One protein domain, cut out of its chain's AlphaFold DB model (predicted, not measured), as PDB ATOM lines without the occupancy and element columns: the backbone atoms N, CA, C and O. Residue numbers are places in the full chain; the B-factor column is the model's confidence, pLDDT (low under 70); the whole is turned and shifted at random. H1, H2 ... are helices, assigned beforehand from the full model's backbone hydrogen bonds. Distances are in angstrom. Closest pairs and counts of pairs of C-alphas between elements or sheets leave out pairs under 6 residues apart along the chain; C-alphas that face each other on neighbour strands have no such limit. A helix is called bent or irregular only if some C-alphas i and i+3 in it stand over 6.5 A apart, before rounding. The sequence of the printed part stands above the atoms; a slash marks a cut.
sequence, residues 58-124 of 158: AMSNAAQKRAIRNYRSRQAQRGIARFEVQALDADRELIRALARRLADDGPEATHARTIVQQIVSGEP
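What this domain is: This is residues 58 to 124 of the 158 residues of an uncharacterized protein of Granulibacter bethesdensis (UniProt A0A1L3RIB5). Three helices are strung out in an elongated model: H1 lies by itself at one end, a long link leads away from it, and H2 and H3 make a V at the other end. The V is joined where the end of H2 meets the first part of H3. The printed part has 67 residues, 46 of them in H1, H2 and H3 in that order, with no named strand, and its class is all helix. It is only just loose, close to extended, with a radius of gyration of the C-alphas of 16.1 A and spans of 51 by 28 by 17 A.

How they stand to each other: H1, residues 62 to 77, touches no helix. It is apart from H2, residues 89 to 103, and from H3, residues 107 to 121. H2 and H3 touch, H2 with residues 101 to 103 alone and H3 with residues 108 to 113 alone. Their closest C-alphas, those of Leu 102 and Ala 109, are 5.0 A apart. They run opposite ways at a steep tilt of 49 degrees. In H1 and H3 every O i to N i+4 pair is within hydrogen-bond range; in H2 it is 9 of 11.

Where its parts are: H1 runs 22.8 A from C-alpha 62 at (-3.086, 48.993, -13.427) to C-alpha 77. H2 is 21.7 A long and irregular, with C-alphas 90 and 93 7.2 A apart. H3 is 21.2 A long and ends with C-alpha 121 at (-28.312, 14.127, -5.893).

The domain as a whole: The C-alphas of Asn 61 and Pro 124, the two farthest apart, are 52.0 A from each other. The printed part has no cut. The link from H1 to H2 is long, with 11 residues; that from H2 to H3 is tight, with 3. Mean pLDDT of the printed part is 86.7; residues 58 to 60 and 123 to 124 are under 70.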
ATOM      1  N   ALA A  58      -4.671  40.768 -20.555       57.59
ATOM      2  CA  ALA A  58      -3.227  40.901 -20.749       57.59
ATOM      3  C   ALA A  58      -2.822  42.352 -21.085       57.59
ATOM      4  O   ALA A  58      -1.805  42.827 -20.586       57.59
ATOM      5  N   MET A  59      -3.670  43.095 -21.810       57.47
ATOM      6  CA  MET A  59      -3.497  44.528 -22.113       57.47
ATOM      7  C   MET A  59      -4.186  45.473 -21.104       57.47
ATOM      8  O   MET A  59      -4.524  46.605 -21.443       57.47
ATOM      9  N   SER A  60      -4.447  45.033 -19.867       63.38
ATOM     10  CA  SER A  60      -5.184  45.853 -18.893       63.38
ATOM     11  C   SER A  60      -4.269  46.733 -18.028       63.38
ATOM     12  O   SER A  60      -3.385  46.247 -17.313       63.38
ATOM     13  N   ASN A  61      -4.516  48.047 -18.049       85.88
ATOM     14  CA  ASN A  61      -3.805  49.029 -17.225       85.88
ATOM     15  C   ASN A  61      -3.987  48.753 -15.718       85.88
ATOM     16  O   ASN A  61      -4.991  48.180 -15.283       85.88
ATOM     17  N   ALA A  62      -3.045  49.207 -14.881       85.50
ATOM     18  CA  ALA A  62      -3.086  48.993 -13.427       85.50
ATOM     19  C   ALA A  62      -4.403  49.477 -12.779       85.50
ATOM     20  O   ALA A  62      -4.942  48.816 -11.885       85.50
ATOM     21  N   ALA A  63      -4.963  50.583 -13.286       85.50
ATOM     22  CA  ALA A  63      -6.270  51.100 -12.885       85.50
ATOM     23  C   ALA A  63      -7.419  50.128 -13.220       85.50
ATOM     24  O   ALA A  63      -8.263  49.858 -12.365       85.50
ATOM     25  N   GLN A  64      -7.415  49.527 -14.413       85.69
ATOM     26  CA  GLN A  64      -8.425  48.556 -14.846       85.69
ATOM     27  C   GLN A  64      -8.357  47.269 -14.012       85.69
ATOM     28  O   GLN A  64      -9.383  46.777 -13.545       85.69
ATOM     29  N   LYS A  65      -7.148  46.769 -13.722       86.62
ATOM     30  CA  LYS A  65      -6.952  45.624 -12.814       86.62
ATOM     31  C   LYS A  65      -7.521  45.909 -11.420       86.62
ATOM     32  O   LYS A  65      -8.168  45.045 -10.831       86.62
ATOM     33  N   ARG A  66      -7.319  47.124 -10.892       88.62
ATOM     34  CA  ARG A  66      -7.885  47.550  -9.599       88.62
ATOM     35  C   ARG A  66      -9.412  47.657  -9.651       88.62
ATOM     36  O   ARG A  66     -10.064  47.160  -8.738       88.62
ATOM     37  N   ALA A  67      -9.974  48.225 -10.716       90.81
ATOM     38  CA  ALA A  67     -11.422  48.312 -10.913       90.81
ATOM     39  C   ALA A  67     -12.078  46.921 -10.952       90.81
ATOM     40  O   ALA A  67     -13.054  46.683 -10.244       90.81
ATOM     41  N   ILE A  68     -11.486  45.973 -11.689       87.94
ATOM     42  CA  ILE A  68     -11.969  44.587 -11.770       87.94
ATOM     43  C   ILE A  68     -11.909  43.898 -10.403       87.94
ATOM     44  O   ILE A  68     -12.872  43.243 -10.009       87.94
ATOM     45  N   ARG A  69     -10.809  44.049  -9.651       88.25
ATOM     46  CA  ARG A  69     -10.698  43.481  -8.295       88.25
ATOM     47  C   ARG A  69     -11.746  44.056  -7.343       88.25
ATOM     48  O   ARG A  69     -12.408  43.292  -6.649       88.25
ATOM     49  N   ASN A  70     -11.931  45.375  -7.348       92.75
ATOM     50  CA  ASN A  70     -12.929  46.036  -6.507       92.75
ATOM     51  C   ASN A  70     -14.350  45.585  -6.865       92.75
ATOM     52  O   ASN A  70     -15.137  45.291  -5.971       92.75
ATOM     53  N   TYR A  71     -14.667  45.479  -8.160       88.75
ATOM     54  CA  TYR A  71     -15.946  44.941  -8.623       88.75
ATOM     55  C   TYR A  71     -16.171  43.515  -8.110       88.75
ATOM     56  O   TYR A  71     -17.194  43.242  -7.494       88.75
ATOM     57  N   ARG A  72     -15.185  42.624  -8.269       87.25
ATOM     58  CA  ARG A  72     -15.271  41.237  -7.777       87.25
ATOM     59  C   ARG A  72     -15.469  41.161  -6.264       87.25
ATOM     60  O   ARG A  72     -16.282  40.370  -5.808       87.25
ATOM     61  N   SER A  73     -14.769  41.999  -5.501       88.12
ATOM     62  CA  SER A  73     -14.934  42.068  -4.045       88.12
ATOM     63  C   SER A  73     -16.359  42.473  -3.652       88.12
ATOM     64  O   SER A  73     -16.944  41.848  -2.773       88.12
ATOM     65  N   ARG A  74     -16.954  43.447  -4.354       89.88
ATOM     66  CA  ARG A  74     -18.355  43.851  -4.142       89.88
ATOM     67  C   ARG A  74     -19.345  42.755  -4.534       89.88
ATOM     68  O   ARG A  74     -20.341  42.575  -3.847       89.88
ATOM     69  N   GLN A  75     -19.074  42.013  -5.608       87.69
ATOM     70  CA  GLN A  75     -19.915  40.878  -6.006       87.69
ATOM     71  C   GLN A  75     -19.882  39.757  -4.957       87.69
ATOM     72  O   GLN A  75     -20.936  39.252  -4.583       87.69
ATOM     73  N   ALA A  76     -18.706  39.438  -4.409       86.25
ATOM     74  CA  ALA A  76     -18.571  38.441  -3.347       86.25
ATOM     75  C   ALA A  76     -19.288  38.862  -2.049       86.25
ATOM     76  O   ALA A  76     -19.921  38.032  -1.407       86.25
ATOM     77  N   GLN A  77     -19.264  40.154  -1.698       88.81
ATOM     78  CA  GLN A  77     -20.030  40.695  -0.561       88.81
ATOM     79  C   GLN A  77     -21.548  40.519  -0.715       88.81
ATOM     80  O   GLN A  77     -22.259  40.498   0.282       88.81
ATOM     81  N   ARG A  78     -22.045  40.377  -1.950       84.75
ATOM     82  CA  ARG A  78     -23.454  40.090  -2.261       84.75
ATOM     83  C   ARG A  78     -23.755  38.589  -2.352       84.75
ATOM     84  O   ARG A  78     -24.834  38.223  -2.795       84.75
ATOM     85  N   GLY A  79     -22.801  37.723  -2.003       84.62
ATOM     86  CA  GLY A  79     -22.952  36.268  -2.101       84.62
ATOM     87  C   GLY A  79     -22.805  35.706  -3.520       84.62
ATOM     88  O   GLY A  79     -23.039  34.521  -3.733       84.62
ATOM     89  N   ILE A  80     -22.389  36.519  -4.499       84.00
ATOM     90  CA  ILE A  80     -22.204  36.072  -5.884       84.00
ATOM     91  C   ILE A  80     -20.769  35.575  -6.062       84.00
ATOM     92  O   ILE A  80     -19.810  36.353  -6.023       84.00
ATOM     93  N   ALA A  81     -20.627  34.275  -6.311       86.12
ATOM     94  CA  ALA A  81     -19.353  33.632  -6.597       86.12
ATOM     95  C   ALA A  81     -19.157  33.407  -8.103       86.12
ATOM     96  O   ALA A  81     -20.104  33.182  -8.855       86.12
ATOM     97  N   ARG A  82     -17.898  33.444  -8.548       84.31
ATOM     98  CA  ARG A  82     -17.516  33.023  -9.897       84.31
ATOM     99  C   ARG A  82     -17.001  31.594  -9.828       84.31
ATOM    100  O   ARG A  82     -16.084  31.320  -9.062       84.31
ATOM    101  N   PHE A  83     -17.544  30.741 -10.679       84.62
ATOM    102  CA  PHE A  83     -17.087  29.375 -10.880       84.62
ATOM    103  C   PHE A  83     -16.757  29.167 -12.359       84.62
ATOM    104  O   PHE A  83     -17.272  29.869 -13.233       84.62
ATOM    105  N   GLU A  84     -15.839  28.249 -12.627       87.38
ATOM    106  CA  GLU A  84     -15.495  27.818 -13.978       87.38
ATOM    107  C   GLU A  84     -16.207  26.495 -14.245       87.38
ATOM    108  O   GLU A  84     -16.228  25.618 -13.384       87.38
ATOM    109  N   VAL A  85     -16.832  26.378 -15.416       90.31
ATOM    110  CA  VAL A  85     -17.612  25.199 -15.805       90.31
ATOM    111  C   VAL A  85     -16.960  24.565 -17.021       90.31
ATOM    112  O   VAL A  85     -16.721  25.248 -18.017       90.31
ATOM    113  N   GLN A  86     -16.707  23.260 -16.945       92.06
ATOM    114  CA  GLN A  86     -16.405  22.432 -18.109       92.06
ATOM    115  C   GLN A  86     -17.700  21.753 -18.554       92.06
ATOM    116  O   GLN A  86     -18.325  21.048 -17.768       92.06
ATOM    117  N   ALA A  87     -18.122  22.006 -19.788       87.19
ATOM    118  CA  ALA A  87     -19.340  21.450 -20.367       87.19
ATOM    119  C   ALA A  87     -19.195  21.332 -21.888       87.19
ATOM    120  O   ALA A  87     -18.269  21.901 -22.476       87.19
ATOM    121  N   LEU A  88     -20.119  20.609 -22.520       92.50
ATOM    122  CA  LEU A  88     -20.236  20.576 -23.975       92.50
ATOM    123  C   LEU A  88     -20.627  21.966 -24.498       92.50
ATOM    124  O   LEU A  88     -21.351  22.711 -23.836       92.50
ATOM    125  N   ASP A  89     -20.181  22.317 -25.707       90.38
ATOM    126  CA  ASP A  89     -20.502  23.627 -26.298       90.38
ATOM    127  C   ASP A  89     -22.013  23.796 -26.539       90.38
ATOM    128  O   ASP A  89     -22.550  24.890 -26.373       90.38
ATOM    129  N   ALA A  90     -22.720  22.694 -26.816       92.38
ATOM    130  CA  ALA A  90     -24.177  22.669 -26.952       92.38
ATOM    131  C   ALA A  90     -24.905  23.117 -25.669       92.38
ATOM    132  O   ALA A  90     -25.910  23.823 -25.738       92.38
ATOM    133  N   ASP A  91     -24.357  22.788 -24.497       90.88
ATOM    134  CA  ASP A  91     -24.980  23.079 -23.200       90.88
ATOM    135  C   ASP A  91     -24.654  24.483 -22.686       90.88
ATOM    136  O   ASP A  91     -25.183  24.937 -21.669       90.88
ATOM    137  N   ARG A  92     -23.786  25.218 -23.384       91.88
ATOM    138  CA  ARG A  92     -23.297  26.527 -22.946       91.88
ATOM    139  C   ARG A  92     -24.419  27.539 -22.728       91.88
ATOM    140  O   ARG A  92     -24.385  28.286 -21.745       91.88
ATOM    141  N   GLU A  93     -25.382  27.603 -23.645       92.44
ATOM    142  CA  GLU A  93     -26.499  28.547 -23.518       92.44
ATOM    143  C   GLU A  93     -27.487  28.095 -22.441       92.44
ATOM    144  O   GLU A  93     -27.951  28.923 -21.658       92.44
ATOM    145  N   LEU A  94     -27.719  26.784 -22.321       93.81
ATOM    146  CA  LEU A  94     -28.544  26.205 -21.262       93.81
ATOM    147  C   LEU A  94     -27.987  26.546 -19.873       93.81
ATOM    148  O   LEU A  94     -28.707  27.079 -19.030       93.81
ATOM    149  N   ILE A  95     -26.691  26.318 -19.649       92.62
ATOM    150  CA  ILE A  95     -26.022  26.611 -18.372       92.62
ATOM    151  C   ILE A  95     -26.071  28.111 -18.065       92.62
ATOM    152  O   ILE A  95     -26.294  28.508 -16.920       92.62
ATOM    153  N   ARG A  96     -25.915  28.972 -19.080       91.50
ATOM    154  CA  ARG A  96     -26.038  30.427 -18.917       91.50
ATOM    155  C   ARG A  96     -27.454  30.837 -18.514       91.50
ATOM    156  O   ARG A  96     -27.602  31.669 -17.618       91.50
ATOM    157  N   ALA A  97     -28.475  30.294 -19.172       92.62
ATOM    158  CA  ALA A  97     -29.872  30.577 -18.861       92.62
ATOM    159  C   ALA A  97     -30.241  30.086 -17.454       92.62
ATOM    160  O   ALA A  97     -30.846  30.832 -16.684       92.62
ATOM    161  N   LEU A  98     -29.785  28.886 -17.083       92.44
ATOM    162  CA  LEU A  98     -29.967  28.332 -15.745       92.44
ATOM    163  C   LEU A  98     -29.310  29.217 -14.680       92.44
ATOM    164  O   LEU A  98     -29.960  29.595 -13.711       92.44
ATOM    165  N   ALA A  99     -28.053  29.621 -14.880       91.00
ATOM    166  CA  ALA A  99     -27.351  30.496 -13.944       91.00
ATOM    167  C   ALA A  99     -28.047  31.857 -13.771       91.00
ATOM    168  O   ALA A  99     -28.082  32.378 -12.660       91.00
ATOM    169  N   ARG A 100     -28.632  32.422 -14.840       89.62
ATOM    170  CA  ARG A 100     -29.451  33.645 -14.748       89.62
ATOM    171  C   ARG A 100     -30.700  33.413 -13.905       89.62
ATOM    172  O   ARG A 100     -30.928  34.165 -12.970       89.62
ATOM    173  N   ARG A 101     -31.445  32.339 -14.180       90.31
ATOM    174  CA  ARG A 101     -32.660  31.999 -13.429       90.31
ATOM    175  C   ARG A 101     -32.384  31.737 -11.949       90.31
ATOM    176  O   ARG A 101     -33.209  32.065 -11.110       90.31
ATOM    177  N   LEU A 102     -31.227  31.158 -11.629       89.44
ATOM    178  CA  LEU A 102     -30.786  30.914 -10.253       89.44
ATOM    179  C   LEU A 102     -30.217  32.159  -9.561       89.44
ATOM    180  O   LEU A 102     -30.114  32.156  -8.334       89.44
ATOM    181  N   ALA A 103     -29.810  33.179 -10.316       87.00
ATOM    182  CA  ALA A 103     -29.364  34.459  -9.773       87.00
ATOM    183  C   ALA A 103     -30.539  35.374  -9.396       87.00
ATOM    184  O   ALA A 103     -30.332  36.340  -8.666       87.00
ATOM    185  N   ASP A 104     -31.746  35.070  -9.876       87.25
ATOM    186  CA  ASP A 104     -32.966  35.722  -9.417       87.25
ATOM    187  C   ASP A 104     -33.325  35.240  -7.991       87.25
ATOM    188  O   ASP A 104     -33.099  34.083  -7.622       87.25
ATOM    189  N   ASP A 105     -33.937  36.114  -7.188       82.38
ATOM    190  CA  ASP A 105     -34.393  35.811  -5.815       82.38
ATOM    191  C   ASP A 105     -35.900  35.472  -5.742       82.38
ATOM    192  O   ASP A 105     -36.535  35.564  -4.693       82.38
ATOM    193  N   GLY A 106     -36.497  35.084  -6.873       90.19
ATOM    194  CA  GLY A 106     -37.922  34.754  -6.980       90.19
ATOM    195  C   GLY A 106     -38.288  33.334  -6.514       90.19
ATOM    196  O   GLY A 106     -37.417  32.463  -6.393       90.19
ATOM    197  N   PRO A 107     -39.589  33.048  -6.309       90.31
ATOM    198  CA  PRO A 107     -40.062  31.713  -5.936       90.31
ATOM    199  C   PRO A 107     -39.700  30.652  -6.986       90.31
ATOM    200  O   PRO A 107     -39.366  29.517  -6.643       90.31
ATOM    201  N   GLU A 108     -39.666  31.021  -8.265       87.81
ATOM    202  CA  GLU A 108     -39.274  30.118  -9.343       87.81
ATOM    203  C   GLU A 108     -37.782  29.779  -9.320       87.81
ATOM    204  O   GLU A 108     -37.404  28.682  -9.731       87.81
ATOM    205  N   ALA A 109     -36.932  30.684  -8.829       91.62
ATOM    206  CA  ALA A 109     -35.511  30.404  -8.645       91.62
ATOM    207  C   ALA A 109     -35.307  29.377  -7.527       91.62
ATOM    208  O   ALA A 109     -34.527  28.438  -7.675       91.62
ATOM    209  N   THR A 110     -36.060  29.500  -6.432       91.50
ATOM    210  CA  THR A 110     -36.060  28.514  -5.343       91.50
ATOM    211  C   THR A 110     -36.545  27.151  -5.823       91.50
ATOM    212  O   THR A 110     -35.888  26.147  -5.563       91.50
ATOM    213  N   HIS A 111     -37.627  27.109  -6.601       91.62
ATOM    214  CA  HIS A 111     -38.111  25.867  -7.199       91.62
ATOM    215  C   HIS A 111     -37.069  25.225  -8.131       91.62
ATOM    216  O   HIS A 111     -36.812  24.023  -8.048       91.62
ATOM    217  N   ALA A 112     -36.404  26.029  -8.968       92.00
ATOM    218  CA  ALA A 112     -35.321  25.552  -9.823       92.00
ATOM    219  C   ALA A 112     -34.144  24.979  -9.012       92.00
ATOM    220  O   ALA A 112     -33.604  23.944  -9.397       92.00
ATOM    221  N   ARG A 113     -33.774  25.587  -7.871       91.75
ATOM    222  CA  ARG A 113     -32.739  25.044  -6.967       91.75
ATOM    223  C   ARG A 113     -33.120  23.655  -6.458       91.75
ATOM    224  O   ARG A 113     -32.285  22.761  -6.527       91.75
ATOM    225  N   THR A 114     -34.363  23.461  -6.019       91.56
ATOM    226  CA  THR A 114     -34.848  22.161  -5.533       91.56
ATOM    227  C   THR A 114     -34.793  21.091  -6.621       91.56
ATOM    228  O   THR A 114     -34.266  20.008  -6.383       91.56
ATOM    229  N   ILE A 115     -35.276  21.396  -7.830       91.06
ATOM    230  CA  ILE A 115     -35.252  20.443  -8.952       91.06
ATOM    231  C   ILE A 115     -33.815  20.089  -9.334       91.06
ATOM    232  O   ILE A 115     -33.483  18.916  -9.482       91.06
ATOM    233  N   VAL A 116     -32.942  21.090  -9.482       91.81
ATOM    234  CA  VAL A 116     -31.537  20.847  -9.830       91.81
ATOM    235  C   VAL A 116     -30.852  20.016  -8.746       91.81
ATOM    236  O   VAL A 116     -30.115  19.093  -9.076       91.81
ATOM    237  N   GLN A 117     -31.126  20.285  -7.466       90.19
ATOM    238  CA  GLN A 117     -30.608  19.478  -6.359       90.19
ATOM    239  C   GLN A 117     -31.069  18.024  -6.445       90.19
ATOM    240  O   GLN A 117     -30.232  17.146  -6.285       90.19
ATOM    241  N   GLN A 118     -32.343  17.768  -6.756       87.31
ATOM    242  CA  GLN A 118     -32.877  16.412  -6.931       87.31
ATOM    243  C   GLN A 118     -32.227  15.672  -8.108       87.31
ATOM    244  O   GLN A 118     -31.881  14.501  -7.991       87.31
ATOM    245  N   ILE A 119     -32.033  16.355  -9.240       88.12
ATOM    246  CA  ILE A 119     -31.388  15.764 -10.420       88.12
ATOM    247  C   ILE A 119     -29.926  15.417 -10.112       88.12
ATOM    248  O   ILE A 119     -29.454  14.344 -10.479       88.12
ATOM    249  N   VAL A 120     -29.206  16.318  -9.436       88.12
ATOM    250  CA  VAL A 120     -27.779  16.144  -9.126       88.12
ATOM    251  C   VAL A 120     -27.554  15.143  -7.996       88.12
ATOM    252  O   VAL A 120     -26.561  14.420  -8.032       88.12
ATOM    253  N   SER A 121     -28.446  15.074  -7.003       83.88
ATOM    254  CA  SER A 121     -28.312  14.127  -5.893       83.88
ATOM    255  C   SER A 121     -28.451  12.676  -6.345       83.88
ATOM    256  O   SER A 121     -28.050  11.784  -5.603       83.88
ATOM    257  N   GLY A 122     -29.008  12.428  -7.539       70.69
ATOM    258  CA  GLY A 122     -29.244  11.076  -8.047       70.69
ATOM    259  C   GLY A 122     -30.213  10.277  -7.175       70.69
ATOM    260  O   GLY A 122     -30.345   9.069  -7.360       70.69
ATOM    261  N   GLU A 123     -30.882  10.948  -6.228       67.62
ATOM    262  CA  GLU A 123     -31.943  10.353  -5.433       67.62
ATOM    263  C   GLU A 123     -33.046   9.975  -6.415       67.62
ATOM    264  O   GLU A 123     -33.540  10.853  -7.140       67.62
ATOM    265  N   PRO A 124     -33.413   8.686  -6.499       61.81
ATOM    266  CA  PRO A 124     -34.514   8.299  -7.349       61.81
ATOM    267  C   PRO A 124     -35.720   9.146  -6.927       61.81
ATOM    268  O   PRO A 124     -35.984   9.269  -5.723       61.81
TER     269      PRO A 124